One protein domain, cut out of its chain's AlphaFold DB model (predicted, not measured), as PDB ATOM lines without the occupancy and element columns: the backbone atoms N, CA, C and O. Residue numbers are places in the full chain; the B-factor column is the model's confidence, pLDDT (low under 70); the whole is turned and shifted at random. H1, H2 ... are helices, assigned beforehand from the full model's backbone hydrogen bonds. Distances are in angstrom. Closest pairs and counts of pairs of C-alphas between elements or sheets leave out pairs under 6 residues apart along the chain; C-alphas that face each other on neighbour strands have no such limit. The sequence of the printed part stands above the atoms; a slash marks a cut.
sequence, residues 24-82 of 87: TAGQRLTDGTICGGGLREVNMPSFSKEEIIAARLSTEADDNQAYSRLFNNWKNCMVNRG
ATOM      1  N   THR A  24      98.334 119.345 133.302       87.69
ATOM      2  CA  THR A  24      99.546 118.776 133.910       87.69
ATOM      3  C   THR A  24     100.781 118.988 133.026       87.69
ATOM      4  O   THR A  24     100.675 119.209 131.821       87.69
ATOM      5  N   ALA A  25     101.984 118.869 133.594       81.12
ATOM      6  CA  ALA A  25     103.221 118.965 132.810       81.12
ATOM      7  C   ALA A  25     103.296 117.912 131.682       81.12
ATOM      8  O   ALA A  25     103.742 118.231 130.584       81.12
ATOM      9  N   GLY A  26     102.798 116.692 131.923       82.75
ATOM     10  CA  GLY A  26     102.737 115.638 130.904       82.75
ATOM     11  C   GLY A  26     101.790 115.988 129.756       82.75
ATOM     12  O   GLY A  26     102.171 115.884 128.595       82.75
ATOM     13  N   GLN A  27     100.595 116.498 130.071       88.06
ATOM     14  CA  GLN A  27      99.633 116.947 129.061       88.06
ATOM     15  C   GLN A  27     100.201 118.097 128.215       88.06
ATOM     16  O   GLN A  27     100.037 118.117 126.998       88.06
ATOM     17  N   ARG A  28     100.926 119.022 128.855       88.81
ATOM     18  CA  ARG A  28     101.623 120.117 128.178       88.81
ATOM     19  C   ARG A  28     102.689 119.620 127.211       88.81
ATOM     20  O   ARG A  28     102.773 120.141 126.103       88.81
ATOM     21  N   LEU A  29     103.491 118.636 127.619       85.31
ATOM     22  CA  LEU A  29     104.462 118.012 126.726       85.31
ATOM     23  C   LEU A  29     103.754 117.375 125.526       85.31
ATOM     24  O   LEU A  29     104.128 117.661 124.396       85.31
ATOM     25  N   THR A  30     102.703 116.582 125.754       88.00
ATOM     26  CA  THR A  30     101.919 115.960 124.675       88.00
ATOM     27  C   THR A  30     101.347 116.997 123.710       88.00
ATOM     28  O   THR A  30     101.463 116.833 122.498       88.00
ATOM     29  N   ASP A  31     100.774 118.087 124.220       90.88
ATOM     30  CA  ASP A  31     100.269 119.182 123.388       90.88
ATOM     31  C   ASP A  31     101.391 119.867 122.600       90.88
ATOM     32  O   ASP A  31     101.235 120.124 121.406       90.88
ATOM     33  N   GLY A  32     102.542 120.099 123.238       89.62
ATOM     34  CA  GLY A  32     103.743 120.608 122.583       89.62
ATOM     35  C   GLY A  32     104.229 119.688 121.464       89.62
ATOM     36  O   GLY A  32     104.625 120.180 120.408       89.62
ATOM     37  N   THR A  33     104.137 118.372 121.654       88.25
ATOM     38  CA  THR A  33     104.477 117.382 120.630       88.25
ATOM     39  C   THR A  33     103.495 117.388 119.468       88.25
ATOM     40  O   THR A  33     103.909 117.398 118.314       88.25
ATOM     41  N   ILE A  34     102.192 117.470 119.746       90.31
ATOM     42  CA  ILE A  34     101.159 117.612 118.706       90.31
ATOM     43  C   ILE A  34     101.376 118.894 117.889       90.31
ATOM     44  O   ILE A  34     101.133 118.908 116.686       90.31
ATOM     45  N   CYS A  35     101.876 119.958 118.520       90.31
ATOM     46  CA  CYS A  35     102.244 121.207 117.854       90.31
ATOM     47  C   CYS A  35     103.554 121.141 117.046       90.31
ATOM     48  O   CYS A  35     104.020 122.173 116.565       90.31
ATOM     49  N   GLY A  36     104.151 119.957 116.892       86.44
ATOM     50  CA  GLY A  36     105.359 119.725 116.101       86.44
ATOM     51  C   GLY A  36     106.661 119.763 116.899       86.44
ATOM     52  O   GLY A  36     107.721 119.597 116.310       86.44
ATOM     53  N   GLY A  37     106.614 119.975 118.217       83.50
ATOM     54  CA  GLY A  37     107.797 119.828 119.063       83.50
ATOM     55  C   GLY A  37     108.203 118.357 119.190       83.50
ATOM     56  O   GLY A  37     107.362 117.463 119.159       83.50
ATOM     57  N   GLY A  38     109.487 118.068 119.373       71.00
ATOM     58  CA  GLY A  38     109.910 116.700 119.673       71.00
ATOM     59  C   GLY A  38     109.630 116.294 121.121       71.00
ATOM     60  O   GLY A  38     109.439 117.127 122.003       71.00
ATOM     61  N   LEU A  39     109.674 114.984 121.374       66.19
ATOM     62  CA  LEU A  39     109.680 114.395 122.723       66.19
ATOM     63  C   LEU A  39     111.095 114.250 123.304       66.19
ATOM     64  O   LEU A  39     111.252 113.763 124.423       66.19
ATOM     65  N   ARG A  40     112.132 114.622 122.536       64.56
ATOM     66  CA  ARG A  40     113.537 114.386 122.909       64.56
ATOM     67  C   ARG A  40     113.930 115.138 124.174       64.56
ATOM     68  O   ARG A  40     114.719 114.615 124.953       64.56
ATOM     69  N   GLU A  41     113.347 116.313 124.407       66.88
ATOM     70  CA  GLU A  41     113.493 117.028 125.668       66.88
ATOM     71  C   GLU A  41     112.114 117.418 126.192       66.88
ATOM     72  O   GLU A  41     111.382 118.187 125.578       66.88
ATOM     73  N   VAL A  42     111.786 116.924 127.387       60.41
ATOM     74  CA  VAL A  42     110.493 117.070 128.097       60.41
ATOM     75  C   VAL A  42     110.126 118.545 128.378       60.41
ATOM     76  O   VAL A  42     109.092 118.846 128.962       60.41
ATOM     77  N   ASN A  43     110.975 119.487 127.972       66.50
ATOM     78  CA  ASN A  43     111.016 120.859 128.443       66.50
ATOM     79  C   ASN A  43     111.269 121.906 127.351       66.50
ATOM     80  O   ASN A  43     111.340 123.090 127.682       66.50
ATOM     81  N   MET A  44     111.376 121.513 126.080       69.88
ATOM     82  CA  MET A  44     111.623 122.424 124.961       69.88
ATOM     83  C   MET A  44     110.885 121.926 123.708       69.88
ATOM     84  O   MET A  44     110.644 120.726 123.586       69.88
ATOM     85  N   PRO A  45     110.505 122.799 122.759       67.94
ATOM     86  CA  PRO A  45     110.141 122.352 121.418       67.94
ATOM     87  C   PRO A  45     111.392 121.798 120.720       67.94
ATOM     88  O   PRO A  45     112.136 122.520 120.059       67.94
ATOM     89  N   SER A  46     111.675 120.513 120.941       73.75
ATOM     90  CA  SER A  46     112.891 119.855 120.457       73.75
ATOM     91  C   SER A  46     112.736 119.396 119.012       73.75
ATOM     92  O   SER A  46     112.491 118.219 118.772       73.75
ATOM     93  N   PHE A  47     112.867 120.301 118.046       85.19
ATOM     94  CA  PHE A  47     113.011 119.902 116.643       85.19
ATOM     95  C   PHE A  47     114.398 119.280 116.433       85.19
ATOM     96  O   PHE A  47     115.413 119.872 116.807       85.19
ATOM     97  N   SER A  48     114.456 118.083 115.859       85.00
ATOM     98  CA  SER A  48     115.714 117.452 115.459       85.00
ATOM     99  C   SER A  48     116.329 118.163 114.253       85.00
ATOM    100  O   SER A  48     115.634 118.804 113.464       85.00
ATOM    101  N   LYS A  49     117.648 118.036 114.083       87.62
ATOM    102  CA  LYS A  49     118.342 118.617 112.929       87.62
ATOM    103  C   LYS A  49     117.790 118.055 111.618       87.62
ATOM    104  O   LYS A  49     117.633 118.795 110.654       87.62
ATOM    105  N   GLU A  50     117.454 116.771 111.603       89.25
ATOM    106  CA  GLU A  50     116.857 116.091 110.459       89.25
ATOM    107  C   GLU A  50     115.485 116.683 110.099       89.25
ATOM    108  O   GLU A  50     115.227 116.937 108.925       89.25
ATOM    109  N   GLU A  51     114.636 116.974 111.091       88.75
ATOM    110  CA  GLU A  51     113.337 117.632 110.876       88.75
ATOM    111  C   GLU A  51     113.498 119.066 110.364       88.75
ATOM    112  O   GLU A  51     112.759 119.483 109.475       88.75
ATOM    113  N   ILE A  52     114.477 119.813 110.884       91.69
ATOM    114  CA  ILE A  52     114.763 121.182 110.433       91.69
ATOM    115  C   ILE A  52     115.218 121.175 108.970       91.69
ATOM    116  O   ILE A  52     114.683 121.937 108.166       91.69
ATOM    117  N   ILE A  53     116.154 120.291 108.611       93.25
ATOM    118  CA  ILE A  53     116.652 120.155 107.234       93.25
ATOM    119  C   ILE A  53     115.522 119.719 106.297       93.25
ATOM    120  O   ILE A  53     115.365 120.296 105.224       93.25
ATOM    121  N   ALA A  54     114.716 118.734 106.697       91.75
ATOM    122  CA  ALA A  54     113.611 118.234 105.881       91.75
ATOM    123  C   ALA A  54     112.498 119.275 105.684       91.75
ATOM    124  O   ALA A  54     111.860 119.306 104.634       91.75
ATOM    125  N   ALA A  55     112.259 120.132 106.680       91.50
ATOM    126  CA  ALA A  55     111.246 121.178 106.615       91.50
ATOM    127  C   ALA A  55     111.738 122.470 105.948       91.50
ATOM    128  O   ALA A  55     110.926 123.384 105.767       91.50
ATOM    129  N   ARG A  56     113.034 122.583 105.631       95.50
ATOM    130  CA  ARG A  56     113.633 123.800 105.084       95.50
ATOM    131  C   ARG A  56     113.074 124.119 103.696       95.50
ATOM    132  O   ARG A  56     113.054 123.280 102.799       95.50
ATOM    133  N   LEU A  57     112.641 125.360 103.515       95.31
ATOM    134  CA  LEU A  57     112.172 125.893 102.241       95.31
ATOM    135  C   LEU A  57     113.353 126.346 101.380       95.31
ATOM    136  O   LEU A  57     114.383 126.785 101.889       95.31
ATOM    137  N   SER A  58     113.180 126.325 100.058       95.81
ATOM    138  CA  SER A  58     114.199 126.804  99.111       95.81
ATOM    139  C   SER A  58     114.529 128.293  99.267       95.81
ATOM    140  O   SER A  58     115.600 128.731  98.858       95.81
ATOM    141  N   THR A  59     113.623 129.069  99.866       96.31
ATOM    142  CA  THR A  59     113.793 130.495 100.164       96.31
ATOM    143  C   THR A  59     114.524 130.766 101.481       96.31
ATOM    144  O   THR A  59     114.880 131.911 101.747       96.31
ATOM    145  N   GLU A  60     114.754 129.749 102.317       95.38
ATOM    146  CA  GLU A  60     115.447 129.887 103.601       95.38
ATOM    147  C   GLU A  60     116.961 129.718 103.399       95.38
ATOM    148  O   GLU A  60     117.429 128.700 102.875       95.38
ATOM    149  N   ALA A  61     117.749 130.714 103.821       92.62
ATOM    150  CA  ALA A  61     119.198 130.726 103.575       92.62
ATOM    151  C   ALA A  61     119.966 129.698 104.425       92.62
ATOM    152  O   ALA A  61     121.029 129.227 104.017       92.62
ATOM    153  N   ASP A  62     119.409 129.304 105.569       94.25
ATOM    154  CA  ASP A  62     120.014 128.370 106.514       94.25
ATOM    155  C   ASP A  62     118.957 127.662 107.378       94.25
ATOM    156  O   ASP A  62     117.762 127.966 107.341       94.25
ATOM    157  N   ASP A  63     119.429 126.708 108.176       93.75
ATOM    158  CA  ASP A  63     118.610 125.900 109.076       93.75
ATOM    159  C   ASP A  63     118.028 126.731 110.243       93.75
ATOM    160  O   ASP A  63     117.003 126.355 110.813       93.75
ATOM    161  N   ASN A  64     118.617 127.884 110.590       92.19
ATOM    162  CA  ASN A  64     118.101 128.747 111.661       92.19
ATOM    163  C   ASN A  64     116.804 129.444 111.242       92.19
ATOM    164  O   ASN A  64     115.912 129.636 112.073       92.19
ATOM    165  N   GLN A  65     116.670 129.813 109.967       95.56
ATOM    166  CA  GLN A  65     115.419 130.365 109.437       95.56
ATOM    167  C   GLN A  65     114.301 129.317 109.455       95.56
ATOM    168  O   GLN A  65     113.206 129.604 109.948       95.56
ATOM    169  N   ALA A  66     114.609 128.087 109.034       94.50
ATOM    170  CA  ALA A  66     113.683 126.961 109.112       94.50
ATOM    171  C   ALA A  66     113.261 126.679 110.565       94.50
ATOM    172  O   ALA A  66     112.067 126.615 110.865       94.50
ATOM    173  N   TYR A  67     114.225 126.615 111.494       92.06
ATOM    174  CA  TYR A  67     113.959 126.476 112.928       92.06
ATOM    175  C   TYR A  67     113.060 127.598 113.454       92.06
ATOM    176  O   TYR A  67     112.068 127.330 114.127       92.06
ATOM    177  N   SER A  68     113.360 128.855 113.119       92.81
ATOM    178  CA  SER A  68     112.589 130.015 113.579       92.81
ATOM    179  C   SER A  68     111.135 129.953 113.113       92.81
ATOM    180  O   SER A  68     110.217 130.235 113.888       92.81
ATOM    181  N   ARG A  69     110.892 129.535 111.864       94.56
ATOM    182  CA  ARG A  69     109.536 129.317 111.345       94.56
ATOM    183  C   ARG A  69     108.836 128.163 112.059       94.56
ATOM    184  O   ARG A  69     107.700 128.341 112.494       94.56
ATOM    185  N   LEU A  70     109.489 127.010 112.207       93.06
ATOM    186  CA  LEU A  70     108.929 125.857 112.924       93.06
ATOM    187  C   LEU A  70     108.570 126.216 114.369       93.06
ATOM    188  O   LEU A  70     107.471 125.918 114.833       93.06
ATOM    189  N   PHE A  71     109.453 126.937 115.052       92.00
ATOM    190  CA  PHE A  71     109.230 127.420 116.406       92.00
ATOM    191  C   PHE A  71     108.050 128.393 116.487       92.00
ATOM    192  O   PHE A  71     107.220 128.282 117.388       92.00
ATOM    193  N   ASN A  72     107.917 129.316 115.531       93.31
ATOM    194  CA  ASN A  72     106.762 130.212 115.465       93.31
ATOM    195  C   ASN A  72     105.453 129.452 115.214       93.31
ATOM    196  O   ASN A  72     104.444 129.751 115.854       93.31
ATOM    197  N   ASN A  73     105.467 128.440 114.344       93.31
ATOM    198  CA  ASN A  73     104.308 127.579 114.103       93.31
ATOM    199  C   ASN A  73     103.906 126.818 115.370       93.31
ATOM    200  O   ASN A  73     102.733 126.813 115.746       93.31
ATOM    201  N   TRP A  74     104.887 126.252 116.070       93.62
ATOM    202  CA  TRP A  74     104.688 125.587 117.353       93.62
ATOM    203  C   TRP A  74     104.088 126.535 118.396       93.62
ATOM    204  O   TRP A  74     103.085 126.211 119.032       93.62
ATOM    205  N   LYS A  75     104.638 127.750 118.510       92.88
ATOM    206  CA  LYS A  75     104.159 128.801 119.414       92.88
ATOM    207  C   LYS A  75     102.690 129.139 119.151       92.88
ATOM    208  O   LYS A  75     101.880 129.157 120.074       92.88
ATOM    209  N   ASN A  76     102.345 129.373 117.887       95.12
ATOM    210  CA  ASN A  76     100.982 129.697 117.475       95.12
ATOM    211  C   ASN A  76     100.020 128.536 117.756       95.12
ATOM    212  O   ASN A  76      98.909 128.756 118.232       95.12
ATOM    213  N   CYS A  77     100.456 127.296 117.532       94.94
ATOM    214  CA  CYS A  77      99.675 126.116 117.879       94.94
ATOM    215  C   CYS A  77      99.411 126.022 119.390       94.94
ATOM    216  O   CYS A  77      98.266 125.810 119.790       94.94
ATOM    217  N   MET A  78     100.417 126.253 120.240       94.19
ATOM    218  CA  MET A  78     100.237 126.273 121.697       94.19
ATOM    219  C   MET A  78      99.227 127.345 122.128       94.19
ATOM    220  O   MET A  78      98.321 127.057 122.913       94.19
ATOM    221  N   VAL A  79      99.317 128.554 121.563       95.19
ATOM    222  CA  VAL A  79      98.346 129.634 121.814       95.19
ATOM    223  C   VAL A  79      96.934 129.227 121.388       95.19
ATOM    224  O   VAL A  79      95.998 129.370 122.171       95.19
ATOM    225  N   ASN A  80      96.772 128.637 120.202       95.75
ATOM    226  CA  ASN A  80      95.474 128.158 119.712       95.75
ATOM    227  C   ASN A  80      94.889 127.031 120.578       95.75
ATOM    228  O   ASN A  80      93.673 126.870 120.653       95.75
ATOM    229  N   ARG A  81      95.737 126.268 121.278       94.44
ATOM    230  CA  ARG A  81      95.313 125.273 122.277       94.44
ATOM    231  C   ARG A  81      94.968 125.894 123.633       94.44
ATOM    232  O   ARG A  81      94.567 125.161 124.540       94.44
ATOM    233  N   GLY A  82      95.091 127.211 123.786       95.31
ATOM    234  CA  GLY A  82      94.757 127.955 124.999       95.31
ATOM    235  C   GLY A  82      95.902 128.070 126.004       95.31
ATOM    236  O   GLY A  82      95.642 128.342 127.173       95.31
TER     237      GLY A  82
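This is residues 24 to 82 of the 87 residues of an uncharacterized protein of Methylotenera sp (UniProt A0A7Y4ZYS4). A long helix, H3, forms one side of this small model, and two shorter helices lie on the same side of it: H2 crosses its first part almost squarely, and H1 lies near its last part. Between H1 and H2 the chain makes a loose loop of 14 residues with no named element, residues 35 to 48. The printed part has 59 residues with three named helices, in the order H1, H2, H3, and no named strand; the class is all helix. The whole is compact, with a radius of gyration of the C-alphas of 11.8 A, yet only just elongated, spanning 38 by 23 by 13 A along its main axes.

Start with H1, residues 25 to 34, and look across to H3, residues 63 to 80: the two only just touch, with 3 pairs of C-alphas within 8 A. Their closest C-alphas are those of Gly 32 and Met 78, 6.7 A apart, and H3 touches H1 with residues 74 to 78 alone. The two lines stand at a steep tilt of 60 degrees, and the helices run opposite ways. Next along the printed part comes H2, residues 49 to 55, which is apart from H1. H2 touches H3 with 7 pairs of C-alphas within 8 A, and here H3 takes part with residues 63 to 70 alone. The closest C-alphas of this pair are those of Ile 52 and Tyr 67, 5.9 A apart, and the lines of H2 and H3 are about perpendicular, at 78 degrees. In the backbones of H1, H2 and H3, every O i to N i+4 pair is within hydrogen-bond range.

Find C-alpha 25 at (103.221, 118.965, 132.810); from there H1 runs over 10 residues to Ile 34, 14.3 A from first to last C-alpha. H2 begins at C-alpha 49, at (118.342, 118.617, 112.929), and has 7 residues, Lys 49 to Ala 55. H3, the longest helix with 18 residues, begins at Asp 63 and measures 25.6 A from first to last C-alpha; its last C-alpha, that of Asn 80, is at (95.474, 128.158, 119.712).

The two C-alphas farthest apart are those of Thr 24 and Ser 58, at 38.6 A, while the first and last printed C-alphas, of Thr 24 and Gly 82, are 13.7 A apart. The printed part has no cut. The link from H1 to H2 is long, with 14 residues, and the link from H2 to H3 is short, with 7. Look at the B-factor column for the model's confidence: the mean pLDDT of the printed part is 87.7, and residues 39 to 45, in the long link, are under 70.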